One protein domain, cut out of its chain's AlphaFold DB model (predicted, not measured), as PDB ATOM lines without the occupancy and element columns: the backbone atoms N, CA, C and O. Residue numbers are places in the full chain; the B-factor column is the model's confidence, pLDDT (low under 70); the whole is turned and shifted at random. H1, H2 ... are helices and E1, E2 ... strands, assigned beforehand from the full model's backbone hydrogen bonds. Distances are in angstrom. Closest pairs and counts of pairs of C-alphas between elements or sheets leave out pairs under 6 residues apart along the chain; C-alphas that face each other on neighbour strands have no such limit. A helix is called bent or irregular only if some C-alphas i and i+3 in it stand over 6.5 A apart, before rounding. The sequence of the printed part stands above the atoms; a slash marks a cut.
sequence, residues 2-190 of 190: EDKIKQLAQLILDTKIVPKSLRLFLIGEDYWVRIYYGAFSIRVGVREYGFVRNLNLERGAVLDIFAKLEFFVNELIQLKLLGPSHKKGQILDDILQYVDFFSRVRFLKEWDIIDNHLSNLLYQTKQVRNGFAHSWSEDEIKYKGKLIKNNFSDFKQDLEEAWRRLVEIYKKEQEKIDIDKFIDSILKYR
ATOM      1  N   GLU A   2      -5.062  38.296  -3.397       91.25
ATOM      2  CA  GLU A   2      -3.639  38.360  -3.769       91.25
ATOM      3  C   GLU A   2      -2.744  37.310  -3.093       91.25
ATOM      4  O   GLU A   2      -2.107  36.524  -3.787       91.25
ATOM      5  N   ASP A   3      -2.760  37.215  -1.759       91.56
ATOM      6  CA  ASP A   3      -1.911  36.257  -1.031       91.56
ATOM      7  C   ASP A   3      -2.142  34.806  -1.464       91.56
ATOM      8  O   ASP A   3      -1.199  34.026  -1.575       91.56
ATOM      9  N   LYS A   4      -3.392  34.454  -1.789       91.56
ATOM     10  CA  LYS A   4      -3.748  33.116  -2.277       91.56
ATOM     11  C   LYS A   4      -3.222  32.875  -3.688       91.56
ATOM     12  O   LYS A   4      -2.727  31.790  -3.981       91.56
ATOM     13  N   ILE A   5      -3.296  33.884  -4.560       91.81
ATOM     14  CA  ILE A   5      -2.708  33.805  -5.901       91.81
ATOM     15  C   ILE A   5      -1.180  33.648  -5.776       91.81
ATOM     16  O   ILE A   5      -0.609  32.805  -6.467       91.81
ATOM     17  N   LYS A   6      -0.518  34.405  -4.884       91.94
ATOM     18  CA  LYS A   6       0.935  34.308  -4.634       91.94
ATOM     19  C   LYS A   6       1.313  32.925  -4.121       91.94
ATOM     20  O   LYS A   6       2.231  32.303  -4.649       91.94
ATOM     21  N   GLN A   7       0.567  32.414  -3.143       92.25
ATOM     22  CA  GLN A   7       0.765  31.077  -2.592       92.25
ATOM     23  C   GLN A   7       0.625  29.994  -3.667       92.25
ATOM     24  O   GLN A   7       1.483  29.120  -3.770       92.25
ATOM     25  N   LEU A   8      -0.421  30.064  -4.495       89.88
ATOM     26  CA  LEU A   8      -0.619  29.129  -5.602       89.88
ATOM     27  C   LEU A   8       0.529  29.210  -6.619       89.88
ATOM     28  O   LEU A   8       1.044  28.177  -7.043       89.88
ATOM     29  N   ALA A   9       0.942  30.422  -6.999       91.06
ATOM     30  CA  ALA A   9       2.048  30.642  -7.927       91.06
ATOM     31  C   ALA A   9       3.350  30.018  -7.403       91.06
ATOM     32  O   ALA A   9       4.012  29.281  -8.135       91.06
ATOM     33  N   GLN A  10       3.677  30.254  -6.130       91.06
ATOM     34  CA  GLN A  10       4.862  29.687  -5.492       91.06
ATOM     35  C   GLN A  10       4.788  28.159  -5.428       91.06
ATOM     36  O   GLN A  10       5.733  27.481  -5.819       91.06
ATOM     37  N   LEU A  11       3.636  27.605  -5.036       90.25
ATOM     38  CA  LEU A  11       3.431  26.158  -4.984       90.25
ATOM     39  C   LEU A  11       3.651  25.493  -6.352       90.25
ATOM     40  O   LEU A  11       4.264  24.427  -6.435       90.25
ATOM     41  N   ILE A  12       3.176  26.117  -7.432       89.75
ATOM     42  CA  ILE A  12       3.383  25.627  -8.802       89.75
ATOM     43  C   ILE A  12       4.861  25.698  -9.195       89.75
ATOM     44  O   ILE A  12       5.365  24.757  -9.805       89.75
ATOM     45  N   LEU A  13       5.566  26.779  -8.849       90.12
ATOM     46  CA  LEU A  13       6.999  26.916  -9.136       90.12
ATOM     47  C   LEU A  13       7.837  25.865  -8.401       90.12
ATOM     48  O   LEU A  13       8.743  25.287  -9.005       90.12
ATOM     49  N   ASP A  14       7.505  25.595  -7.138       90.50
ATOM     50  CA  ASP A  14       8.233  24.654  -6.286       90.50
ATOM     51  C   ASP A  14       8.005  23.204  -6.716       90.50
ATOM     52  O   ASP A  14       8.946  22.415  -6.818       90.50
ATOM     53  N   THR A  15       6.750  22.840  -6.981       87.88
ATOM     54  CA  THR A  15       6.386  21.459  -7.329       87.88
ATOM     55  C   THR A  15       6.602  21.152  -8.805       87.88
ATOM     56  O   THR A  15       6.878  20.008  -9.154       87.88
ATOM     57  N   LYS A  16       6.456  22.154  -9.684       86.94
ATOM     58  CA  LYS A  16       6.338  22.005 -11.147       86.94
ATOM     59  C   LYS A  16       5.234  21.033 -11.574       86.94
ATOM     60  O   LYS A  16       5.248  20.532 -12.699       86.94
ATOM     61  N   ILE A  17       4.269  20.776 -10.693       81.31
ATOM     62  CA  ILE A  17       3.160  19.857 -10.921       81.31
ATOM     63  C   ILE A  17       1.893  20.684 -11.072       81.31
ATOM     64  O   ILE A  17       1.486  21.416 -10.175       81.31
ATOM     65  N   VAL A  18       1.237  20.525 -12.217       83.44
ATOM     66  CA  VAL A  18      -0.108  21.045 -12.449       83.44
ATOM     67  C   VAL A  18      -0.976  19.921 -12.998       83.44
ATOM     68  O   VAL A  18      -0.568  19.237 -13.943       83.44
ATOM     69  N   PRO A  19      -2.177  19.696 -12.436       79.12
ATOM     70  CA  PRO A  19      -3.082  18.705 -12.985       79.12
ATOM     71  C   PRO A  19      -3.360  19.023 -14.456       79.12
ATOM     72  O   PRO A  19      -3.702  20.156 -14.799       79.12
ATOM     73  N   LYS A  20      -3.310  18.009 -15.333       82.75
ATOM     74  CA  LYS A  20      -3.806  18.143 -16.721       82.75
ATOM     75  C   LYS A  20      -5.264  18.582 -16.766       82.75
ATOM     76  O   LYS A  20      -5.745  19.053 -17.788       82.75
ATOM     77  N   SER A  21      -5.938  18.422 -15.633       75.38
ATOM     78  CA  SER A  21      -7.305  18.812 -15.435       75.38
ATOM     79  C   SER A  21      -7.554  20.258 -15.084       75.38
ATOM     80  O   SER A  21      -8.710  20.659 -14.981       75.38
ATOM     81  N   LEU A  22      -6.502  21.037 -14.883       78.56
ATOM     82  CA  LEU A  22      -6.635  22.398 -14.427       78.56
ATOM     83  C   LEU A  22      -6.516  23.371 -15.600       78.56
ATOM     84  O   LEU A  22      -5.549  23.350 -16.365       78.56
ATOM     85  N   ARG A  23      -7.515  24.245 -15.705       86.56
ATOM     86  CA  ARG A  23      -7.512  25.442 -16.540       86.56
ATOM     87  C   ARG A  23      -7.809  26.615 -15.624       86.56
ATOM     88  O   ARG A  23      -8.854  26.639 -14.975       86.56
ATOM     89  N   LEU A  24      -6.882  27.552 -15.543       88.69
ATOM     90  CA  LEU A  24      -6.985  28.677 -14.631       88.69
ATOM     91  C   LEU A  24      -6.182  29.847 -15.178       88.69
ATOM     92  O   LEU A  24      -5.041  29.677 -15.602       88.69
ATOM     93  N   PHE A  25      -6.762  31.035 -15.140       92.50
ATOM     94  CA  PHE A  25      -6.047  32.273 -15.397       92.50
ATOM     95  C   PHE A  25      -6.307  33.219 -14.226       92.50
ATOM     96  O   PHE A  25      -7.450  33.394 -13.811       92.50
ATOM     97  N   LEU A  26      -5.252  33.774 -13.642       92.94
ATOM     98  CA  LEU A  26      -5.330  34.666 -12.489       92.94
ATOM     99  C   LEU A  26      -4.435  35.875 -12.719       92.94
ATOM    100  O   LEU A  26      -3.319  35.751 -13.232       92.94
ATOM    101  N   ILE A  27      -4.929  37.030 -12.290       92.31
ATOM    102  CA  ILE A  27      -4.227  38.308 -12.355       92.31
ATOM    103  C   ILE A  27      -3.986  38.783 -10.929       92.31
ATOM    104  O   ILE A  27      -4.939  39.147 -10.232       92.31
ATOM    105  N   GLY A  28      -2.718  38.762 -10.520       89.31
ATOM    106  CA  GLY A  28      -2.246  39.395  -9.291       89.31
ATOM    107  C   GLY A  28      -1.952  40.884  -9.487       89.31
ATOM    108  O   GLY A  28      -2.405  41.501 -10.458       89.31
ATOM    109  N   GLU A  29      -1.196  41.483  -8.573       86.44
ATOM    110  CA  GLU A  29      -0.816  42.901  -8.653       86.44
ATOM    111  C   GLU A  29       0.201  43.189  -9.768       86.44
ATOM    112  O   GLU A  29       0.010  44.118 -10.552       86.44
ATOM    113  N   ASP A  30       1.264  42.390  -9.866       85.88
ATOM    114  CA  ASP A  30       2.358  42.581 -10.828       85.88
ATOM    115  C   ASP A  30       2.708  41.309 -11.616       85.88
ATOM    116  O   ASP A  30       3.713  41.257 -12.336       85.88
ATOM    117  N   TYR A  31       1.870  40.278 -11.520       87.00
ATOM    118  CA  TYR A  31       2.084  39.014 -12.204       87.00
ATOM    119  C   TYR A  31       0.785  38.348 -12.644       87.00
ATOM    120  O   TYR A  31      -0.282  38.529 -12.055       87.00
ATOM    121  N   TRP A  32       0.887  37.535 -13.690       91.56
ATOM    122  CA  TRP A  32      -0.204  36.708 -14.191       91.56
ATOM    123  C   TRP A  32       0.166  35.239 -14.067       91.56
ATOM    124  O   TRP A  32       1.277  34.848 -14.431       91.56
ATOM    125  N   VAL A  33      -0.781  34.428 -13.610       92.06
ATOM    126  CA  VAL A  33      -0.661  32.970 -13.544       92.06
ATOM    127  C   VAL A  33      -1.615  32.379 -14.562       92.06
ATOM    128  O   VAL A  33      -2.815  32.635 -14.523       92.06
ATOM    129  N   ARG A  34      -1.095  31.556 -15.466       92.00
ATOM    130  CA  ARG A  34      -1.901  30.774 -16.395       92.00
ATOM    131  C   ARG A  34      -1.568  29.305 -16.227       92.00
ATOM    132  O   ARG A  34      -0.411  28.919 -16.310       92.00
ATOM    133  N   ILE A  35      -2.593  28.490 -16.052       89.19
ATOM    134  CA  ILE A  35      -2.534  27.034 -16.074       89.19
ATOM    135  C   ILE A  35      -3.447  26.583 -17.203       89.19
ATOM    136  O   ILE A  35      -4.603  27.001 -17.288       89.19
ATOM    137  N   TYR A  36      -2.917  25.761 -18.095       88.00
ATOM    138  CA  TYR A  36      -3.603  25.329 -19.299       88.00
ATOM    139  C   TYR A  36      -3.253  23.870 -19.592       88.00
ATOM    140  O   TYR A  36      -2.205  23.574 -20.162       88.00
ATOM    141  N   TYR A  37      -4.123  22.957 -19.155       82.75
ATOM    142  CA  TYR A  37      -4.062  21.517 -19.438       82.75
ATOM    143  C   TYR A  37      -2.695  20.869 -19.187       82.75
ATOM    144  O   TYR A  37      -2.152  20.149 -20.025       82.75
ATOM    145  N   GLY A  38      -2.133  21.105 -18.001       81.38
ATOM    146  CA  GLY A  38      -0.847  20.531 -17.597       81.38
ATOM    147  C   GLY A  38       0.373  21.362 -18.002       81.38
ATOM    148  O   GLY A  38       1.487  21.016 -17.625       81.38
ATOM    149  N   ALA A  39       0.177  22.468 -18.722       87.88
ATOM    150  CA  ALA A  39       1.176  23.519 -18.861       87.88
ATOM    151  C   ALA A  39       0.868  24.665 -17.894       87.88
ATOM    152  O   ALA A  39      -0.294  24.930 -17.579       87.88
ATOM    153  N   PHE A  40       1.899  25.382 -17.461       90.69
ATOM    154  CA  PHE A  40       1.728  26.627 -16.726       90.69
ATOM    155  C   PHE A  40       2.673  27.706 -17.248       90.69
ATOM    156  O   PHE A  40       3.744  27.419 -17.783       90.69
ATOM    157  N   SER A  41       2.271  28.961 -17.093       91.62
ATOM    158  CA  SER A  41       3.130  30.119 -17.279       91.62
ATOM    159  C   SER A  41       2.842  31.150 -16.201       91.62
ATOM    160  O   SER A  41       1.691  31.455 -15.891       91.62
ATOM    161  N   ILE A  42       3.911  31.676 -15.614       90.69
ATOM    162  CA  ILE A  42       3.846  32.760 -14.642       90.69
ATOM    163  C   ILE A  42       4.668  33.899 -15.222       90.69
ATOM    164  O   ILE A  42       5.854  33.734 -15.507       90.69
ATOM    165  N   ARG A  43       4.022  35.035 -15.469       87.44
ATOM    166  CA  ARG A  43       4.695  36.246 -15.946       87.44
ATOM    167  C   ARG A  43       4.747  37.244 -14.810       87.44
ATOM    168  O   ARG A  43       3.690  37.646 -14.353       87.44
ATOM    169  N   VAL A  44       5.947  37.648 -14.409       83.38
ATOM    170  CA  VAL A  44       6.198  38.663 -13.372       83.38
ATOM    171  C   VAL A  44       6.585  39.988 -14.033       83.38
ATOM    172  O   VAL A  44       7.085  39.995 -15.161       83.38
ATOM    173  N   GLY A  45       6.344  41.110 -13.358       75.38
ATOM    174  CA  GLY A  45       6.629  42.450 -13.877       75.38
ATOM    175  C   GLY A  45       5.647  42.894 -14.961       75.38
ATOM    176  O   GLY A  45       5.959  43.775 -15.768       75.38
ATOM    177  N   VAL A  46       4.461  42.283 -15.010       70.88
ATOM    178  CA  VAL A  46       3.421  42.653 -15.969       70.88
ATOM    179  C   VAL A  46       2.738  43.913 -15.463       70.88
ATOM    180  O   VAL A  46       1.796  43.864 -14.682       70.88
ATOM    181  N   ARG A  47       3.196  45.074 -15.940       67.94
ATOM    182  CA  ARG A  47       2.412  46.304 -15.807       67.94
ATOM    183  C   ARG A  47       1.204  46.161 -16.718       67.94
ATOM    184  O   ARG A  47       1.372  46.188 -17.936       67.94
ATOM    185  N   GLU A  48       0.019  46.014 -16.133       63.50
ATOM    186  CA  GLU A  48      -1.250  45.729 -16.823       63.50
ATOM    187  C   GLU A  48      -1.447  46.579 -18.091       63.50
ATOM    188  O   GLU A  48      -1.908  46.066 -19.103       63.50
ATOM    189  N   TYR A  49      -0.997  47.838 -18.084       67.31
ATOM    190  CA  TYR A  49      -1.166  48.802 -19.183       67.31
ATOM    191  C   TYR A  49       0.033  48.926 -20.133       67.31
ATOM    192  O   TYR A  49      -0.054  49.600 -21.159       67.31
ATOM    193  N   GLY A  50       1.169  48.296 -19.821       70.12
ATOM    194  CA  GLY A  50       2.412  48.451 -20.583       70.12
ATOM    195  C   GLY A  50       2.292  47.988 -22.036       70.12
ATOM    196  O   GLY A  50       2.906  48.584 -22.920       70.12
ATOM    197  N   PHE A  51       1.463  46.971 -22.296       74.25
ATOM    198  CA  PHE A  51       1.257  46.448 -23.647       74.25
ATOM    199  C   PHE A  51       0.566  47.452 -24.572       74.25
ATOM    200  O   PHE A  51       0.967  47.581 -25.724       74.25
ATOM    201  N   VAL A  52      -0.441  48.179 -24.075       81.06
ATOM    202  CA  VAL A  52      -1.171  49.155 -24.896       81.06
ATOM    203  C   VAL A  52      -0.447  50.499 -24.931       81.06
ATOM    204  O   VAL A  52      -0.339  51.109 -25.991       81.06
ATOM    205  N   ARG A  53       0.143  50.940 -23.814       82.31
ATOM    206  CA  ARG A  53       0.874  52.220 -23.747       82.31
ATOM    207  C   ARG A  53       2.063  52.293 -24.693       82.31
ATOM    208  O   ARG A  53       2.340  53.360 -25.236       82.31
ATOM    209  N   ASN A  54       2.724  51.169 -24.948       85.31
ATOM    210  CA  ASN A  54       3.851  51.089 -25.879       85.31
ATOM    211  C   ASN A  54       3.433  50.638 -27.287       85.31
ATOM    212  O   ASN A  54       4.291  50.319 -28.105       85.31
ATOM    213  N   LEU A  55       2.126  50.599 -27.577       90.44
ATOM    214  CA  LEU A  55       1.629  50.214 -28.890       90.44
ATOM    215  C   LEU A  55       2.067  51.234 -29.942       90.44
ATOM    216  O   LEU A  55       1.818  52.438 -29.798       90.44
ATOM    217  N   ASN A  56       2.672  50.710 -31.004       90.69
ATOM    218  CA  ASN A  56       3.017  51.429 -32.220       90.69
ATOM    219  C   ASN A  56       2.043  51.050 -33.336       90.69
ATOM    220  O   ASN A  56       1.429  49.981 -33.297       90.69
ATOM    221  N   LEU A  57       1.907  51.933 -34.324       91.19
ATOM    222  CA  LEU A  57       1.104  51.681 -35.515       91.19
ATOM    223  C   LEU A  57       1.877  50.727 -36.433       91.19
ATOM    224  O   LEU A  57       2.573  51.134 -37.350       91.19
ATOM    225  N   GLU A  58       1.832  49.444 -36.098       91.50
ATOM    226  CA  GLU A  58       2.486  48.370 -36.834       91.50
ATOM    227  C   GLU A  58       1.554  47.157 -36.823       91.50
ATOM    228  O   GLU A  58       0.903  46.864 -35.815       91.50
ATOM    229  N   ARG A  59       1.446  46.471 -37.965       92.25
ATOM    230  CA  ARG A  59       0.478  45.387 -38.171       92.25
ATOM    231  C   ARG A  59       0.614  44.297 -37.111       92.25
ATOM    232  O   ARG A  59      -0.384  43.921 -36.502       92.25
ATOM    233  N   GLY A  60       1.823  43.793 -36.895       92.44
ATOM    234  CA  GLY A  60       2.132  42.780 -35.892       92.44
ATOM    235  C   GLY A  60       1.760  43.235 -34.485       92.44
ATOM    236  O   GLY A  60       1.055  42.513 -33.785       92.44
ATOM    237  N   ALA A  61       2.144  44.451 -34.100       92.31
ATOM    238  CA  ALA A  61       1.837  45.028 -32.795       92.31
ATOM    239  C   ALA A  61       0.324  45.140 -32.541       92.31
ATOM    240  O   ALA A  61      -0.154  44.748 -31.473       92.31
ATOM    241  N   VAL A  62      -0.449  45.614 -33.527       93.94
ATOM    242  CA  VAL A  62      -1.915  45.701 -33.423       93.94
ATOM    243  C   VAL A  62      -2.547  44.308 -33.378       93.94
ATOM    244  O   VAL A  62      -3.446  44.068 -32.575       93.94
ATOM    245  N   LEU A  63      -2.089  43.358 -34.192       94.50
ATOM    246  CA  LEU A  63      -2.622  41.993 -34.163       94.50
ATOM    247  C   LEU A  63      -2.309  41.271 -32.841       94.50
ATOM    248  O   LEU A  63      -3.185  40.581 -32.318       94.50
ATOM    249  N   ASP A  64      -1.116  41.461 -32.272       93.12
ATOM    250  CA  ASP A  64      -0.700  40.854 -30.999       93.12
ATOM    251  C   ASP A  64      -1.514  41.385 -29.811       93.12
ATOM    252  O   ASP A  64      -2.030  40.602 -29.007       93.12
ATOM    253  N   ILE A  65      -1.708  42.708 -29.707       92.88
ATOM    254  CA  ILE A  65      -2.538  43.261 -28.625       92.88
ATOM    255  C   ILE A  65      -3.990  42.792 -28.742       92.88
ATOM    256  O   ILE A  65      -4.624  42.472 -27.735       92.88
ATOM    257  N   PHE A  66      -4.499  42.657 -29.969       93.69
ATOM    258  CA  PHE A  66      -5.830  42.111 -30.197       93.69
ATOM    259  C   PHE A  66      -5.944  40.643 -29.825       93.69
ATOM    260  O   PHE A  66      -6.946  40.269 -29.229       93.69
ATOM    261  N   ALA A  67      -4.941  39.814 -30.109       93.56
ATOM    262  CA  ALA A  67      -4.951  38.417 -29.685       93.56
ATOM    263  C   ALA A  67      -5.077  38.297 -28.156       93.56
ATOM    264  O   ALA A  67      -5.835  37.467 -27.654       93.56
ATOM    265  N   LYS A  68      -4.400  39.176 -27.409       92.69
ATOM    266  CA  LYS A  68      -4.512  39.237 -25.945       92.69
ATOM    267  C   LYS A  68      -5.884  39.739 -25.479       92.69
ATOM    268  O   LYS A  68      -6.424  39.225 -24.507       92.69
ATOM    269  N   LEU A  69      -6.465  40.717 -26.170       94.81
ATOM    270  CA  LEU A  69      -7.804  41.229 -25.870       94.81
ATOM    271  C   LEU A  69      -8.888  40.173 -26.158       94.81
ATOM    272  O   LEU A  69      -9.786  39.968 -25.342       94.81
ATOM    273  N   GLU A  70      -8.774  39.444 -27.273       95.62
ATOM    274  CA  GLU A  70      -9.641  38.301 -27.587       95.62
ATOM    275  C   GLU A  70      -9.497  37.183 -26.550       95.62
ATOM    276  O   GLU A  70     -10.499  36.589 -26.152       95.62
ATOM    277  N   PHE A  71      -8.274  36.932 -26.070       94.12
ATOM    278  CA  PHE A  71      -8.034  36.012 -24.963       94.12
ATOM    279  C   PHE A  71      -8.822  36.429 -23.714       94.12
ATOM    280  O   PHE A  71      -9.567  35.611 -23.190       94.12
ATOM    281  N   PHE A  72      -8.764  37.696 -23.292       94.00
ATOM    282  CA  PHE A  72      -9.543  38.185 -22.145       94.00
ATOM    283  C   PHE A  72     -11.053  37.991 -22.300       94.00
ATOM    284  O   PHE A  72     -11.719  37.538 -21.370       94.00
ATOM    285  N   VAL A  73     -11.596  38.304 -23.475       97.12
ATOM    286  CA  VAL A  73     -13.019  38.084 -23.772       97.12
ATOM    287  C   VAL A  73     -13.374  36.599 -23.647       97.12
ATOM    288  O   VAL A  73     -14.377  36.262 -23.021       97.12
ATOM    289  N   ASN A  74     -12.536  35.707 -24.179       96.06
ATOM    290  CA  ASN A  74     -12.745  34.264 -24.059       96.06
ATOM    291  C   ASN A  74     -12.645  33.788 -22.606       96.06
ATOM    292  O   ASN A  74     -13.479  32.995 -22.175       96.06
ATOM    293  N   GLU A  75     -11.675  34.284 -21.838       94.12
ATOM    294  CA  GLU A  75     -11.522  33.946 -20.419       94.12
ATOM    295  C   GLU A  75     -12.733  34.384 -19.586       94.12
ATOM    296  O   GLU A  75     -13.186  33.629 -18.730       94.12
ATOM    297  N   LEU A  76     -13.323  35.551 -19.866       95.94
ATOM    298  CA  LEU A  76     -14.561  35.988 -19.210       95.94
ATOM    299  C   LEU A  76     -15.740  35.059 -19.526       95.94
ATOM    300  O   LEU A  76     -16.506  34.709 -18.628       95.94
ATOM    301  N   ILE A  77     -15.876  34.619 -20.782       95.94
ATOM    302  CA  ILE A  77     -16.915  33.654 -21.178       95.94
ATOM    303  C   ILE A  77     -16.700  32.310 -20.469       95.94
ATOM    304  O   ILE A  77     -17.644  31.734 -19.926       95.94
ATOM    305  N   GLN A  78     -15.459  31.827 -20.439       93.38
ATOM    306  CA  GLN A  78     -15.073  30.590 -19.758       93.38
ATOM    307  C   GLN A  78     -15.411  30.642 -18.269       93.38
ATOM    308  O   GLN A  78     -16.088  29.753 -17.749       93.38
ATOM    309  N   LEU A  79     -15.006  31.721 -17.602       91.62
ATOM    310  CA  LEU A  79     -15.257  31.935 -16.184       91.62
ATOM    311  C   LEU A  79     -16.759  32.009 -15.881       91.62
ATOM    312  O   LEU A  79     -17.215  31.393 -14.920       91.62
ATOM    313  N   LYS A  80     -17.542  32.682 -16.734       92.19
ATOM    314  CA  LYS A  80     -19.000  32.786 -16.582       92.19
ATOM    315  C   LYS A  80     -19.719  31.447 -16.739       92.19
ATOM    316  O   LYS A  80     -20.631  31.163 -15.967       92.19
ATOM    317  N   LEU A  81     -19.370  30.666 -17.761       91.19
ATOM    318  CA  LEU A  81     -20.116  29.452 -18.115       91.19
ATOM    319  C   LEU A  81     -19.669  28.226 -17.328       91.19
ATOM    320  O   LEU A  81     -20.489  27.386 -16.962       91.19
ATOM    321  N   LEU A  82     -18.363  28.091 -17.122       88.50
ATOM    322  CA  LEU A  82     -17.761  26.865 -16.611       88.50
ATOM    323  C   LEU A  82     -16.963  27.088 -15.333       88.50
ATOM    324  O   LEU A  82     -16.664  26.116 -14.637       88.50
ATOM    325  N   GLY A  83     -16.614  28.338 -15.027       82.81
ATOM    326  CA  GLY A  83     -15.652  28.634 -13.985       82.81
ATOM    327  C   GLY A  83     -14.311  27.937 -14.257       82.81
ATOM    328  O   GLY A  83     -13.951  27.670 -15.408       82.81
ATOM    329  N   PRO A  84     -13.560  27.589 -13.208       71.19
ATOM    330  CA  PRO A  84     -12.372  26.755 -13.347       71.19
ATOM    331  C   PRO A  84     -12.773  25.283 -13.579       71.19
ATOM    332  O   PRO A  84     -13.050  24.540 -12.637       71.19
ATOM    333  N   SER A  85     -12.842  24.842 -14.843       66.44
ATOM    334  CA  SER A  85     -13.303  23.492 -15.216       66.44
ATOM    335  C   SER A  85     -12.347  22.737 -16.141       66.44
ATOM    336  O   SER A  85     -11.722  23.308 -17.029       66.44
ATOM    337  N   HIS A  86     -12.308  21.412 -15.955       67.06
ATOM    338  CA  HIS A  86     -11.375  20.467 -16.573       67.06
ATOM    339  C   HIS A  86     -11.636  20.163 -18.051       67.06
ATOM    340  O   HIS A  86     -10.823  20.485 -18.899       67.06
ATOM    341  N   LYS A  87     -12.722  19.461 -18.387       69.88
ATOM    342  CA  LYS A  87     -12.919  18.939 -19.757       69.88
ATOM    343  C   LYS A  87     -13.804  19.831 -20.614       69.88
ATOM    344  O   LYS A  87     -13.634  19.905 -21.824       69.88
ATOM    345  N   LYS A  88     -14.753  20.517 -19.977       80.62
ATOM    346  CA  LYS A  88     -15.685  21.408 -20.670       80.62
ATOM    347  C   LYS A  88     -14.989  22.676 -21.159       80.62
ATOM    348  O   LYS A  88     -15.392  23.204 -22.185       80.62
ATOM    349  N   GLY A  89     -13.937  23.114 -20.457       85.88
ATOM    350  CA  GLY A  89     -13.156  24.289 -20.836       85.88
ATOM    351  C   GLY A  89     -12.573  24.148 -22.237       85.88
ATOM    352  O   GLY A  89     -12.705  25.064 -23.034       85.88
ATOM    353  N   GLN A  90     -12.021  22.978 -22.571       86.75
ATOM    354  CA  GLN A  90     -11.360  22.772 -23.859       86.75
ATOM    355  C   GLN A  90     -12.382  22.746 -24.989       86.75
ATOM    356  O   GLN A  90     -12.204  23.420 -25.992       86.75
ATOM    357  N   ILE A  91     -13.502  22.053 -24.765       90.25
ATOM    358  CA  ILE A  91     -14.628  22.036 -25.702       90.25
ATOM    359  C   ILE A  91     -15.145  23.460 -25.936       90.25
ATOM    360  O   ILE A  91     -15.443  23.829 -27.067       90.25
ATOM    361  N   LEU A  92     -15.243  24.281 -24.885       92.50
ATOM    362  CA  LEU A  92     -15.658  25.672 -25.031       92.50
ATOM    363  C   LEU A  92     -14.595  26.519 -25.747       92.50
ATOM    364  O   LEU A  92     -14.969  27.327 -26.588       92.50
ATOM    365  N   ASP A  93     -13.299  26.317 -25.484       91.25
ATOM    366  CA  ASP A  93     -12.212  26.972 -26.226       91.25
ATOM    367  C   ASP A  93     -12.311  26.626 -27.728       91.25
ATOM    368  O   ASP A  93     -12.208  27.520 -28.567       91.25
ATOM    369  N   ASP A  94     -12.590  25.362 -28.067       91.81
ATOM    370  CA  ASP A  94     -12.776  24.896 -29.445       91.81
ATOM    371  C   ASP A  94     -14.023  25.515 -30.093       91.81
ATOM    372  O   ASP A  94     -13.961  25.977 -31.228       91.81
ATOM    373  N   ILE A  95     -15.146  25.598 -29.372       95.00
ATOM    374  CA  ILE A  95     -16.364  26.264 -29.865       95.00
ATOM    375  C   ILE A  95     -16.098  27.752 -30.113       95.00
ATOM    376  O   ILE A  95     -16.452  28.273 -31.171       95.00
ATOM    377  N   LEU A  96     -15.460  28.444 -29.164       95.25
ATOM    378  CA  LEU A  96     -15.214  29.887 -29.242       95.25
ATOM    379  C   LEU A  96     -14.286  30.277 -30.399       95.25
ATOM    380  O   LEU A  96     -14.358  31.421 -30.845       95.25
ATOM    381  N   GLN A  97     -13.471  29.355 -30.925       93.69
ATOM    382  CA  GLN A  97     -12.690  29.586 -32.150       93.69
ATOM    383  C   GLN A  97     -13.576  29.811 -33.383       93.69
ATOM    384  O   GLN A  97     -13.178  30.545 -34.288       93.69
ATOM    385  N   TYR A  98     -14.777  29.228 -33.411       95.75
ATOM    386  CA  TYR A  98     -15.741  29.385 -34.508       95.75
ATOM    387  C   TYR A  98     -16.756  30.506 -34.266       95.75
ATOM    388  O   TYR A  98     -17.502  30.867 -35.175       95.75
ATOM    389  N   VAL A  99     -16.789  31.076 -33.060       96.88
ATOM    390  CA  VAL A  99     -17.653  32.213 -32.734       96.88
ATOM    391  C   VAL A  99     -16.902  33.507 -33.034       96.88
ATOM    392  O   VAL A  99     -15.845  33.798 -32.462       96.88
ATOM    393  N   ASP A 100     -17.462  34.331 -33.914       95.25
ATOM    394  CA  ASP A 100     -16.859  35.617 -34.236       95.25
ATOM    395  C   ASP A 100     -16.758  36.514 -32.987       95.25
ATOM    396  O   ASP A 100     -17.514  36.403 -32.017       95.25
ATOM    397  N   PHE A 101     -15.780  37.416 -32.995       96.25
ATOM    398  CA  PHE A 101     -15.517  38.275 -31.844       96.25
ATOM    399  C   PHE A 101     -16.715  39.166 -31.480       96.25
ATOM    400  O   PHE A 101     -16.943  39.423 -30.299       96.25
ATOM    401  N   PHE A 102     -17.499  39.625 -32.462       96.62
ATOM    402  CA  PHE A 102     -18.634  40.498 -32.183       96.62
ATOM    403  C   PHE A 102     -19.738  39.759 -31.428       96.62
ATOM    404  O   PHE A 102     -20.300  40.322 -30.483       96.62
ATOM    405  N   SER A 103     -19.985  38.496 -31.783       97.88
ATOM    406  CA  SER A 103     -20.893  37.601 -31.058       97.88
ATOM    407  C   SER A 103     -20.406  37.315 -29.637       97.88
ATOM    408  O   SER A 103     -21.187  37.410 -28.694       97.88
ATOM    409  N   ARG A 104     -19.102  37.071 -29.441       98.19
ATOM    410  CA  ARG A 104     -18.513  36.885 -28.099       98.19
ATOM    411  C   ARG A 104     -18.715  38.108 -27.196       98.19
ATOM    412  O   ARG A 104     -19.154  37.975 -26.058       98.19
ATOM    413  N   VAL A 105     -18.457  39.308 -27.718       98.25
ATOM    414  CA  VAL A 105     -18.703  40.575 -27.002       98.25
ATOM    415  C   VAL A 105     -20.195  40.781 -26.732       98.25
ATOM    416  O   VAL A 105     -20.564  41.214 -25.640       98.25
ATOM    417  N   ARG A 106     -21.065  40.431 -27.688       98.00
ATOM    418  CA  ARG A 106     -22.518  40.494 -27.506       98.00
ATOM    419  C   ARG A 106     -22.978  39.601 -26.355       98.00
ATOM    420  O   ARG A 106     -23.754  40.077 -25.536       98.00
ATOM    421  N   PHE A 107     -22.468  38.373 -26.245       97.75
ATOM    422  CA  PHE A 107     -22.780  37.491 -25.116       97.75
ATOM    423  C   PHE A 107     -22.382  38.113 -23.777       97.75
ATOM    424  O   PHE A 107     -23.199  38.163 -22.865       97.75
ATOM    425  N   LEU A 108     -21.164  38.659 -23.665       98.19
ATOM    426  CA  LEU A 108     -20.727  39.327 -22.433       98.19
ATOM    427  C   LEU A 108     -21.633  40.504 -22.050       98.19
ATOM    428  O   LEU A 108     -21.883  40.724 -20.867       98.19
ATOM    429  N   LYS A 109     -22.127  41.251 -23.040       98.06
ATOM    430  CA  LYS A 109     -23.072  42.346 -22.821       98.06
ATOM    431  C   LYS A 109     -24.451  41.833 -22.396       98.06
ATOM    432  O   LYS A 109     -25.013  42.353 -21.445       98.06
ATOM    433  N   GLU A 110     -24.992  40.823 -23.077       97.56
ATOM    434  CA  GLU A 110     -26.290  40.212 -22.740       97.56
ATOM    435  C   GLU A 110     -26.282  39.526 -21.364       97.56
ATOM    436  O   GLU A 110     -27.333  39.351 -20.755       97.56
ATOM    437  N   TRP A 111     -25.107  39.149 -20.856       97.00
ATOM    438  CA  TRP A 111     -24.921  38.599 -19.511       97.00
ATOM    439  C   TRP A 111     -24.582  39.647 -18.444       97.00
ATOM    440  O   TRP A 111     -24.196  39.257 -17.337       97.00
ATOM    441  N   ASP A 112     -24.672  40.938 -18.776       96.69
ATOM    442  CA  ASP A 112     -24.352  42.075 -17.904       96.69
ATOM    443  C   ASP A 112     -22.923  42.040 -17.320       96.69
ATOM    444  O   ASP A 112     -22.654  42.579 -16.246       96.69
ATOM    445  N   ILE A 113     -21.977  41.402 -18.020       97.19
ATOM    446  CA  ILE A 113     -20.553  41.383 -17.632       97.19
ATOM    447  C   ILE A 113     -19.859  42.664 -18.098       97.19
ATOM    448  O   ILE A 113     -19.005  43.198 -17.393       97.19
ATOM    449  N   ILE A 114     -20.222  43.157 -19.283       98.12
ATOM    450  CA  ILE A 114     -19.717  44.416 -19.839       98.12
ATOM    451  C   ILE A 114     -20.875  45.363 -20.146       98.12
ATOM    452  O   ILE A 114     -21.972  44.930 -20.486       98.12
ATOM    453  N   ASP A 115     -20.614  46.667 -20.090       97.88
ATOM    454  CA  ASP A 115     -21.614  47.674 -20.438       97.88
ATOM    455  C   ASP A 115     -21.606  48.048 -21.932       97.88
ATOM    456  O   ASP A 115     -20.747  47.648 -22.726       97.88
ATOM    457  N   ASN A 116     -22.586  48.870 -22.319       97.88
ATOM    458  CA  ASN A 116     -22.712  49.396 -23.680       97.88
ATOM    459  C   ASN A 116     -21.469  50.163 -24.141       97.88
ATOM    460  O   ASN A 116     -21.101  50.089 -25.313       97.88
ATOM    461  N   HIS A 117     -20.834  50.906 -23.236       97.75
ATOM    462  CA  HIS A 117     -19.675  51.711 -23.582       97.75
ATOM    463  C   HIS A 117     -18.480  50.821 -23.946       97.75
ATOM    464  O   HIS A 117     -17.904  50.989 -25.020       97.75
ATOM    465  N   LEU A 118     -18.169  49.816 -23.122       98.06
ATOM    466  CA  LEU A 118     -17.093  48.863 -23.382       98.06
ATOM    467  C   LEU A 118     -17.380  48.037 -24.636       98.06
ATOM    468  O   LEU A 118     -16.500  47.883 -25.476       98.06
ATOM    469  N   SER A 119     -18.620  47.572 -24.817       97.94
ATOM    470  CA  SER A 119     -19.029  46.878 -26.045       97.94
ATOM    471  C   SER A 119     -18.745  47.718 -27.296       97.94
ATOM    472  O   SER A 119     -18.220  47.192 -28.277       97.94
ATOM    473  N   ASN A 120     -19.046  49.020 -27.265       97.31
ATOM    474  CA  ASN A 120     -18.786  49.920 -28.388       97.31
ATOM    475  C   ASN A 120     -17.283  50.122 -28.638       97.31
ATOM    476  O   ASN A 120     -16.862  50.082 -29.794       97.31
ATOM    477  N   LEU A 121     -16.473  50.286 -27.584       97.56
ATOM    478  CA  LEU A 121     -15.013  50.390 -27.711       97.56
ATOM    479  C   LEU A 121     -14.417  49.125 -28.346       97.56
ATOM    480  O   LEU A 121     -13.632  49.209 -29.290       97.56
ATOM    481  N   LEU A 122     -14.835  47.941 -27.889       97.75
ATOM    482  CA  LEU A 122     -14.382  46.657 -28.436       97.75
ATOM    483  C   LEU A 122     -14.782  46.496 -29.907       97.75
ATOM    484  O   LEU A 122     -13.980  46.037 -30.720       97.75
ATOM    485  N   TYR A 123     -15.991  46.919 -30.281       96.50
ATOM    486  CA  TYR A 123     -16.440  46.893 -31.673       96.50
ATOM    487  C   TYR A 123     -15.628  47.832 -32.561       96.50
ATOM    488  O   TYR A 123     -15.138  47.412 -33.610       96.50
ATOM    489  N   GLN A 124     -15.448  49.084 -32.143       95.44
ATOM    490  CA  GLN A 124     -14.726  50.090 -32.922       95.44
ATOM    491  C   GLN A 124     -13.255  49.721 -33.105       95.44
ATOM    492  O   GLN A 124     -12.729  49.797 -34.217       95.44
ATOM    493  N   THR A 125     -12.595  49.277 -32.039       95.69
ATOM    494  CA  THR A 125     -11.184  48.894 -32.097       95.69
ATOM    495  C   THR A 125     -11.005  47.614 -32.935       95.69
ATOM    496  O   THR A 125     -10.063  47.532 -33.726       95.69
ATOM    497  N   LYS A 126     -11.935  46.643 -32.874       95.44
ATOM    498  CA  LYS A 126     -11.898  45.425 -33.713       95.44
ATOM    499  C   LYS A 126     -11.953  45.723 -35.211       95.44
ATOM    500  O   LYS A 126     -11.342  44.988 -35.989       95.44
ATOM    501  N   GLN A 127     -12.628  46.793 -35.633       93.75
ATOM    502  CA  GLN A 127     -12.619  47.193 -37.045       93.75
ATOM    503  C   GLN A 127     -11.214  47.580 -37.522       93.75
ATOM    504  O   GLN A 127     -10.816  47.194 -38.619       93.75
ATOM    505  N   VAL A 128     -10.422  48.247 -36.675       94.94
ATOM    506  CA  VAL A 128      -9.017  48.575 -36.978       94.94
ATOM    507  C   VAL A 128      -8.183  47.303 -37.100       94.94
ATOM    508  O   VAL A 128      -7.465  47.142 -38.084       94.94
ATOM    509  N   ARG A 129      -8.340  46.348 -36.169       94.75
ATOM    510  CA  ARG A 129      -7.722  45.013 -36.279       94.75
ATOM    511  C   ARG A 129      -8.072  44.356 -37.609       94.75
ATOM    512  O   ARG A 129      -7.186  43.834 -38.274       94.75
ATOM    513  N   ASN A 130      -9.350  44.340 -37.989       94.25
ATOM    514  CA  ASN A 130      -9.792  43.732 -39.246       94.25
ATOM    515  C   ASN A 130      -9.151  44.418 -40.458       94.25
ATOM    516  O   ASN A 130      -8.677  43.716 -41.347       94.25
ATOM    517  N   GLY A 131      -9.041  45.751 -40.448       94.38
ATOM    518  CA  GLY A 131      -8.253  46.488 -41.436       94.38
ATOM    519  C   GLY A 131      -6.814  45.973 -41.509       94.38
ATOM    520  O   GLY A 131      -6.368  45.552 -42.567       94.38
ATOM    521  N   PHE A 132      -6.117  45.864 -40.376       94.50
ATOM    522  CA  PHE A 132      -4.747  45.327 -40.340       94.50
ATOM    523  C   PHE A 132      -4.637  43.859 -40.765       94.50
ATOM    524  O   PHE A 132      -3.583  43.417 -41.220       94.50
ATOM    525  N   ALA A 133      -5.695  43.069 -40.604       92.56
ATOM    526  CA  ALA A 133      -5.704  41.675 -41.026       92.56
ATOM    527  C   ALA A 133      -5.854  41.526 -42.548       92.56
ATOM    528  O   ALA A 133      -5.300  40.574 -43.100       92.56
ATOM    529  N   HIS A 134      -6.568  42.445 -43.206       90.81
ATOM    530  CA  HIS A 134      -7.024  42.287 -44.592       90.81
ATOM    531  C   HIS A 134      -6.476  43.322 -45.586       90.81
ATOM    532  O   HIS A 134      -6.539  43.071 -46.785       90.81
ATOM    533  N   SER A 135      -5.925  44.444 -45.122       89.88
ATOM    534  CA  SER A 135      -5.318  45.469 -45.976       89.88
ATOM    535  C   SER A 135      -3.835  45.211 -46.237       89.88
ATOM    536  O   SER A 135      -3.124  44.627 -45.413       89.88
ATOM    537  N   TRP A 136      -3.361  45.697 -47.386       82.38
ATOM    538  CA  TRP A 136      -1.944  45.664 -47.764       82.38
ATOM    539  C   TRP A 136      -1.145  46.801 -47.128       82.38
ATOM    540  O   TRP A 136       0.039  46.630 -46.847       82.38
ATOM    541  N   SER A 137      -1.799  47.939 -46.870       85.62
ATOM    542  CA  SER A 137      -1.217  49.104 -46.202       85.62
ATOM    543  C   SER A 137      -2.132  49.636 -45.100       85.62
ATOM    544  O   SER A 137      -3.360  49.590 -45.189       85.62
ATOM    545  N   GLU A 138      -1.520  50.220 -44.075       85.06
ATOM    546  CA  GLU A 138      -2.191  51.023 -43.049       85.06
ATOM    547  C   GLU A 138      -2.892  52.277 -43.604       85.06
ATOM    548  O   GLU A 138      -3.789  52.810 -42.953       85.06
ATOM    549  N   ASP A 139      -2.552  52.713 -44.822       86.94
ATOM    550  CA  ASP A 139      -3.213  53.825 -45.529       86.94
ATOM    551  C   ASP A 139      -4.688  53.568 -45.867       86.94
ATOM    552  O   ASP A 139      -5.438  54.499 -46.154       86.94
ATOM    553  N   GLU A 140      -5.127  52.313 -45.826       88.88
ATOM    554  CA  GLU A 140      -6.505  51.917 -46.139       88.88
ATOM    555  C   GLU A 140      -7.378  51.801 -44.881       88.88
ATOM    556  O   GLU A 140      -8.608  51.737 -44.954       88.88
ATOM    557  N   ILE A 141      -6.748  51.775 -43.707       94.00
ATOM    558  CA  ILE A 141      -7.407  51.447 -42.449       94.00
ATOM    559  C   ILE A 141      -8.001  52.715 -41.848       94.00
ATOM    560  O   ILE A 141      -7.332  53.742 -41.709       94.00
ATOM    561  N   LYS A 142      -9.270  52.638 -41.439       94.38
ATOM    562  CA  LYS A 142      -9.984  53.751 -40.810       94.38
ATOM    563  C   LYS A 142     -10.359  53.443 -39.366       94.38
ATOM    564  O   LYS A 142     -10.832  52.355 -39.054       94.38
ATOM    565  N   TYR A 143     -10.241  54.454 -38.515       96.19
ATOM    566  CA  TYR A 143     -10.793  54.485 -37.170       96.19
ATOM    567  C   TYR A 143     -11.799  55.625 -37.036       96.19
ATOM    568  O   TYR A 143     -11.466  56.782 -37.295       96.19
ATOM    569  N   LYS A 144     -13.045  55.298 -36.662       93.69
ATOM    570  CA  LYS A 144     -14.156  56.265 -36.533       93.69
ATOM    571  C   LYS A 144     -14.296  57.181 -37.768       93.69
ATOM    572  O   LYS A 144     -14.506  58.383 -37.657       93.69
ATOM    573  N   GLY A 145     -14.135  56.602 -38.962       91.75
ATOM    574  CA  GLY A 145     -14.266  57.297 -40.249       91.75
ATOM    575  C   GLY A 145     -13.014  58.029 -40.753       91.75
ATOM    576  O   GLY A 145     -12.985  58.414 -41.920       91.75
ATOM    577  N   LYS A 146     -11.960  58.172 -39.939       94.25
ATOM    578  CA  LYS A 146     -10.690  58.826 -40.314       94.25
ATOM    579  C   LYS A 146      -9.587  57.797 -40.550       94.25
ATOM    580  O   LYS A 146      -9.620  56.738 -39.936       94.25
ATOM    581  N   LEU A 147      -8.607  58.100 -41.403       94.44
ATOM    582  CA  LEU A 147      -7.438  57.230 -41.606       94.44
ATOM    583  C   LEU A 147      -6.693  56.997 -40.288       94.44
ATOM    584  O   LEU A 147      -6.468  57.948 -39.538       94.44
ATOM    585  N   ILE A 148      -6.288  55.752 -40.024       94.69
ATOM    586  CA  ILE A 148      -5.646  55.379 -38.758       94.69
ATOM    587  C   ILE A 148      -4.337  56.141 -38.545       94.69
ATOM    588  O   ILE A 148      -4.089  56.583 -37.431       94.69
ATOM    589  N   LYS A 149      -3.565  56.413 -39.606       92.56
ATOM    590  CA  LYS A 149      -2.343  57.236 -39.537       92.56
ATOM    591  C   LYS A 149      -2.569  58.597 -38.883       92.56
ATOM    592  O   LYS A 149      -1.739  59.059 -38.109       92.56
ATOM    593  N   ASN A 150      -3.724  59.204 -39.150       92.75
ATOM    594  CA  ASN A 150      -4.079  60.530 -38.649       92.75
ATOM    595  C   ASN A 150      -4.861  60.475 -37.332       92.75
ATOM    596  O   ASN A 150      -5.171  61.518 -36.767       92.75
ATOM    597  N   ASN A 151      -5.236  59.277 -36.875       94.25
ATOM    598  CA  ASN A 151      -6.131  59.083 -35.738       94.25
ATOM    599  C   ASN A 151      -5.672  57.961 -34.791       94.25
ATOM    600  O   ASN A 151      -6.475  57.372 -34.068       94.25
ATOM    601  N   PHE A 152      -4.379  57.629 -34.826       94.62
ATOM    602  CA  PHE A 152      -3.825  56.511 -34.070       94.62
ATOM    603  C   PHE A 152      -3.859  56.770 -32.564       94.62
ATOM    604  O   PHE A 152      -4.098  55.842 -31.799       94.62
ATOM    605  N   SER A 153      -3.669  58.024 -32.141       94.31
ATOM    606  CA  SER A 153      -3.742  58.406 -30.727       94.31
ATOM    607  C   SER A 153      -5.117  58.098 -30.130       94.31
ATOM    608  O   SER A 153      -5.191  57.442 -29.096       94.31
ATOM    609  N   ASP A 154      -6.197  58.481 -30.818       95.50
ATOM    610  CA  ASP A 154      -7.573  58.202 -30.389       95.50
ATOM    611  C   ASP A 154      -7.838  56.694 -30.327       95.50
ATOM    612  O   ASP A 154      -8.385  56.187 -29.351       95.50
ATOM    613  N   PHE A 155      -7.405  55.953 -31.354       95.94
ATOM    614  CA  PHE A 155      -7.502  54.492 -31.358       95.94
ATOM    615  C   PHE A 155      -6.768  53.870 -30.168       95.94
ATOM    616  O   PHE A 155      -7.308  52.990 -29.501       95.94
ATOM    617  N   LYS A 156      -5.545  54.326 -29.899       95.19
ATOM    618  CA  LYS A 156      -4.709  53.825 -28.811       95.19
ATOM    619  C   LYS A 156      -5.332  54.117 -27.450       95.19
ATOM    620  O   LYS A 156      -5.335  53.230 -26.605       95.19
ATOM    621  N   GLN A 157      -5.893  55.309 -27.260       94.88
ATOM    622  CA  GLN A 157      -6.589  55.681 -26.030       94.88
ATOM    623  C   GLN A 157      -7.831  54.811 -25.801       94.88
ATOM    624  O   GLN A 157      -8.007  54.262 -24.715       94.88
ATOM    625  N   ASP A 158      -8.660  54.632 -26.829       96.19
ATOM    626  CA  ASP A 158      -9.861  53.798 -26.743       96.19
ATOM    627  C   ASP A 158      -9.524  52.313 -26.525       96.19
ATOM    628  O   ASP A 158     -10.230  51.608 -25.802       96.19
ATOM    629  N   LEU A 159      -8.428  51.831 -27.116       95.56
ATOM    630  CA  LEU A 159      -7.919  50.481 -26.884       95.56
ATOM    631  C   LEU A 159      -7.345  50.315 -25.471       95.56
ATOM    632  O   LEU A 159      -7.560  49.269 -24.860       95.56
ATOM    633  N   GLU A 160      -6.635  51.317 -24.943       94.69
ATOM    634  CA  GLU A 160      -6.113  51.304 -23.567       94.69
ATOM    635  C   GLU A 160      -7.263  51.256 -22.569       94.69
ATOM    636  O   GLU A 160      -7.237  50.453 -21.637       94.69
ATOM    637  N   GLU A 161      -8.307  52.042 -22.815       95.19
ATOM    638  CA  GLU A 161      -9.515  52.038 -22.004       95.19
ATOM    639  C   GLU A 161     -10.247  50.692 -22.080       95.19
ATOM    640  O   GLU A 161     -10.578  50.108 -21.047       95.19
ATOM    641  N   ALA A 162     -10.449  50.145 -23.283       96.00
ATOM    642  CA  ALA A 162     -11.080  48.835 -23.448       96.00
ATOM    643  C   ALA A 162     -10.308  47.734 -22.708       96.00
ATOM    644  O   ALA A 162     -10.897  46.912 -22.002       96.00
ATOM    645  N   TRP A 163      -8.984  47.743 -22.842       95.06
ATOM    646  CA  TRP A 163      -8.094  46.811 -22.168       95.06
ATOM    647  C   TRP A 163      -8.171  46.940 -20.648       95.06
ATOM    648  O   TRP A 163      -8.396  45.945 -19.961       95.06
ATOM    649  N   ARG A 164      -8.033  48.162 -20.119       93.69
ATOM    650  CA  ARG A 164      -8.102  48.443 -18.680       93.69
ATOM    651  C   ARG A 164      -9.393  47.918 -18.081       93.69
ATOM    652  O   ARG A 164      -9.366  47.170 -17.108       93.69
ATOM    653  N   ARG A 165     -10.518  48.253 -18.704       95.69
ATOM    654  CA  ARG A 165     -11.832  47.831 -18.220       95.69
ATOM    655  C   ARG A 165     -12.014  46.316 -18.281       95.69
ATOM    656  O   ARG A 165     -12.587  45.751 -17.356       95.69
ATOM    657  N   LEU A 166     -11.512  45.641 -19.319       95.62
ATOM    658  CA  LEU A 166     -11.534  44.174 -19.384       95.62
ATOM    659  C   LEU A 166     -10.721  43.532 -18.257       95.62
ATOM    660  O   LEU A 166     -11.198  42.577 -17.645       95.62
ATOM    661  N   VAL A 167      -9.528  44.056 -17.963       93.62
ATOM    662  CA  VAL A 167      -8.692  43.573 -16.853       93.62
ATOM    663  C   VAL A 167      -9.406  43.772 -15.515       93.62
ATOM    664  O   VAL A 167      -9.487  42.832 -14.731       93.62
ATOM    665  N   GLU A 168      -9.979  44.951 -15.266       94.06
ATOM    666  CA  GLU A 168     -10.729  45.246 -14.036       94.06
ATOM    667  C   GLU A 168     -11.937  44.320 -13.855       94.06
ATOM    668  O   GLU A 168     -12.142  43.759 -12.776       94.06
ATOM    669  N   ILE A 169     -12.713  44.109 -14.922       96.12
ATOM    670  CA  ILE A 169     -13.853  43.186 -14.913       96.12
ATOM    671  C   ILE A 169     -13.374  41.761 -14.649       96.12
ATOM    672  O   ILE A 169     -13.956  41.073 -13.814       96.12
ATOM    673  N   TYR A 170     -12.289  41.327 -15.295       94.94
ATOM    674  CA  TYR A 170     -11.719  40.008 -15.047       94.94
ATOM    675  C   TYR A 170     -11.284  39.846 -13.590       94.94
ATOM    676  O   TYR A 170     -11.651  38.859 -12.959       94.94
ATOM    677  N   LYS A 171     -10.568  40.825 -13.023       93.56
ATOM    678  CA  LYS A 171     -10.142  40.801 -11.615       93.56
ATOM    679  C   LYS A 171     -11.332  40.732 -10.665       93.56
ATOM    680  O   LYS A 171     -11.245  40.026  -9.672       93.56
ATOM    681  N   LYS A 172     -12.448  41.392 -10.976       94.31
ATOM    682  CA  LYS A 172     -13.684  41.278 -10.190       94.31
ATOM    683  C   LYS A 172     -14.329  39.897 -10.322       94.31
ATOM    684  O   LYS A 172     -14.734  39.298  -9.333       94.31
ATOM    685  N   GLU A 173     -14.431  39.367 -11.536       92.69
ATOM    686  CA  GLU A 173     -15.022  38.045 -11.763       92.69
ATOM    687  C   GLU A 173     -14.166  36.920 -11.157       92.69
ATOM    688  O   GLU A 173     -14.717  35.949 -10.632       92.69
ATOM    689  N   GLN A 174     -12.835  37.065 -11.149       92.88
ATOM    690  CA  GLN A 174     -11.919  36.084 -10.561       92.88
ATOM    691  C   GLN A 174     -12.102  35.948  -9.042       92.88
ATOM    692  O   GLN A 174     -11.740  34.916  -8.485       92.88
ATOM    693  N   GLU A 175     -12.684  36.941  -8.357       91.69
ATOM    694  CA  GLU A 175     -12.945  36.862  -6.911       91.69
ATOM    695  C   GLU A 175     -13.886  35.712  -6.537       91.69
ATOM    696  O   GLU A 175     -13.873  35.231  -5.406       91.69
ATOM    697  N   LYS A 176     -14.665  35.235  -7.510       90.44
ATOM    698  CA  LYS A 176     -15.584  34.099  -7.374       90.44
ATOM    699  C   LYS A 176     -14.868  32.746  -7.457       90.44
ATOM    700  O   LYS A 176     -15.497  31.711  -7.237       90.44
ATOM    701  N   ILE A 177     -13.580  32.728  -7.807       90.56
ATOM    702  CA  ILE A 177     -12.778  31.508  -7.916       90.56
ATOM    703  C   ILE A 177     -12.345  31.060  -6.519       90.56
ATOM    704  O   ILE A 177     -11.678  31.784  -5.781       90.56
ATOM    705  N   ASP A 178     -12.667  29.814  -6.184       89.19
ATOM    706  CA  ASP A 178     -12.207  29.160  -4.962       89.19
ATOM    707  C   ASP A 178     -10.755  28.680  -5.128       89.19
ATOM    708  O   ASP A 178     -10.499  27.553  -5.556       89.19
ATOM    709  N   ILE A 179      -9.797  29.574  -4.855       88.94
ATOM    710  CA  ILE A 179      -8.361  29.292  -5.014       88.94
ATOM    711  C   ILE A 179      -7.884  28.159  -4.097       88.94
ATOM    712  O   ILE A 179      -7.033  27.364  -4.506       88.94
ATOM    713  N   ASP A 180      -8.455  28.041  -2.897       88.25
ATOM    714  CA  ASP A 180      -8.017  27.058  -1.899       88.25
ATOM    715  C   ASP A 180      -8.208  25.630  -2.424       88.25
ATOM    716  O   ASP A 180      -7.302  24.803  -2.319       88.25
ATOM    717  N   LYS A 181      -9.314  25.366  -3.135       85.88
ATOM    718  CA  LYS A 181      -9.536  24.072  -3.804       85.88
ATOM    719  C   LYS A 181      -8.426  23.694  -4.785       85.88
ATOM    720  O   LYS A 181      -8.150  22.505  -4.962       85.88
ATOM    721  N   PHE A 182      -7.796  24.666  -5.445       83.50
ATOM    722  CA  PHE A 182      -6.699  24.400  -6.381       83.50
ATOM    723  C   PHE A 182      -5.386  24.138  -5.665       83.50
ATOM    724  O   PHE A 182      -4.665  23.220  -6.056       83.50
ATOM    725  N   ILE A 183      -5.107  24.890  -4.601       86.81
ATOM    726  CA  ILE A 183      -3.956  24.651  -3.727       86.81
ATOM    727  C   ILE A 183      -4.035  23.228  -3.163       86.81
ATOM    728  O   ILE A 183      -3.105  22.443  -3.352       86.81
ATOM    729  N   ASP A 184      -5.182  22.849  -2.594       85.00
ATOM    730  CA  ASP A 184      -5.428  21.501  -2.071       85.00
ATOM    731  C   ASP A 184      -5.276  20.428  -3.150       85.00
ATOM    732  O   ASP A 184      -4.723  19.355  -2.904       85.00
ATOM    733  N   SER A 185      -5.761  20.701  -4.367       80.19
ATOM    734  CA  SER A 185      -5.608  19.772  -5.483       80.19
ATOM    735  C   SER A 185      -4.143  19.546  -5.828       80.19
ATOM    736  O   SER A 185      -3.790  18.403  -6.078       80.19
ATOM    737  N   ILE A 186      -3.308  20.585  -5.879       80.88
ATOM    738  CA  ILE A 186      -1.883  20.448  -6.217       80.88
ATOM    739  C   ILE A 186      -1.135  19.731  -5.091       80.88
ATOM    740  O   ILE A 186      -0.340  18.838  -5.370       80.88
ATOM    741  N   LEU A 187      -1.441  20.049  -3.831       83.44
ATOM    742  CA  LEU A 187      -0.833  19.389  -2.671       83.44
ATOM    743  C   LEU A 187      -1.105  17.879  -2.633       83.44
ATOM    744  O   LEU A 187      -0.246  17.135  -2.181       83.44
ATOM    745  N   LYS A 188      -2.247  17.408  -3.153       80.44
ATOM    746  CA  LYS A 188      -2.547  15.966  -3.278       80.44
ATOM    747  C   LYS A 188      -1.683  15.223  -4.302       80.44
ATOM    748  O   LYS A 188      -1.652  13.998  -4.265       80.44
ATOM    749  N   TYR A 189      -1.050  15.932  -5.239       69.69
ATOM    750  CA  TYR A 189      -0.156  15.343  -6.245       69.69
ATOM    751  C   TYR A 189       1.330  15.449  -5.867       69.69
ATOM    752  O   TYR A 189       2.170  14.998  -6.645       69.69
ATOM    753  N   ARG A 190       1.645  16.060  -4.719       63.69
ATOM    754  CA  ARG A 190       2.988  16.098  -4.136       63.69
ATOM    755  C   ARG A 190       3.266  14.816  -3.358       63.69
ATOM    756  O   ARG A 190       4.428  14.363  -3.425       63.69
TER     757      ARG A 190
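Overview. This is residues 2 to 190 of the 190 residues of an uncharacterized protein of Candidatus Aerophobetes bacterium Ae_b3b (UniProt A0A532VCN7). A small antiparallel sheet of three strands, E1 E2 E3, sits toward one end of an elongated helical body, with H1 covering one face of the sheet and H8 beside H1. In the body H3 is the core, with H4, H5, H6 and H7 packed on it, and short H2 packs on H7; the loop of residues 135 to 147 lies at the other end. The printed part has 189 residues, with eight named helices and three named strands in the order H1 E1 E2 E3 H2 H3 H4 H5 H6 H7 H8, and is mostly helix. It is compact, with a radius of gyration of the C-alphas of 17.8 A, and spans 57 by 32 by 27 A.

Arrangement. E1 (residues 23 to 27), E2 (31 to 36) and E3 (39 to 44) form a meander, each strand the antiparallel neighbour of the one before. N 26 and O 33 are 2.8 A apart, and N 34 and O 41 are 2.8 A apart, both within hydrogen-bond range. H1 (2 to 15) is on one face, making two layers, at a height over the sheet of 9.8 A; its closest C-alphas to E2 are those of Ala 9 and Val 33, 6.7 A apart. H8 (179 to 187) touches H1 at a shallow tilt of 15 degrees, the same way, closest at C-alphas 8 and 183, 5.9 A apart. H7 (148 to 174) only grazes the sheet with residues 167 to 174. The hub, H3 (59 to 81), touches H7 at a shallow tilt of 26 degrees, closest at C-alphas 76 and 170, 6.4 A apart. H3, H5 (101 to 110) and H6 (116 to 134) form a bundle, helices side by side. H5 and H6 are a helical hairpin at 6 degrees, opposite ways, closest at C-alphas 105 and 119, 6.4 A apart. H4 (88 to 98) touches residues 74 to 78 of H3, closest at C-alphas 89 and 78, 6.7 A apart. H2 (50 to 53) touches H7, closest at C-alphas 52 and 160, 5.6 A apart. Every O i to N i+4 pair is within hydrogen-bond range in H1, H3, H5 and H8, against 6 of 7 in H4, 14 of 15 in H6 and 21 of 23 in H7; H2 is too short for such a pair.

Along the chain. H1 begins at C-alpha 2, (-3.639, 38.360, -3.769). H3 measures 32.9 A, H6 27.1 A and H7 34.7 A from first to last C-alpha. H7 is irregular, with C-alphas 150 and 153 8.2 A apart, and has a kink of 40 degrees near residue 155. H8 ends at C-alpha 187, (-0.833, 19.389, -2.671).

Size, cuts and confidence. The two C-alphas farthest apart, those of Lys 146 and Arg 190, are 57.6 A apart. The printed part has no cut, and the link from H6 to H7, 13 residues, is long. The pLDDT is under 70 at residues 47 to 49, 85 to 87 and 189 to 190.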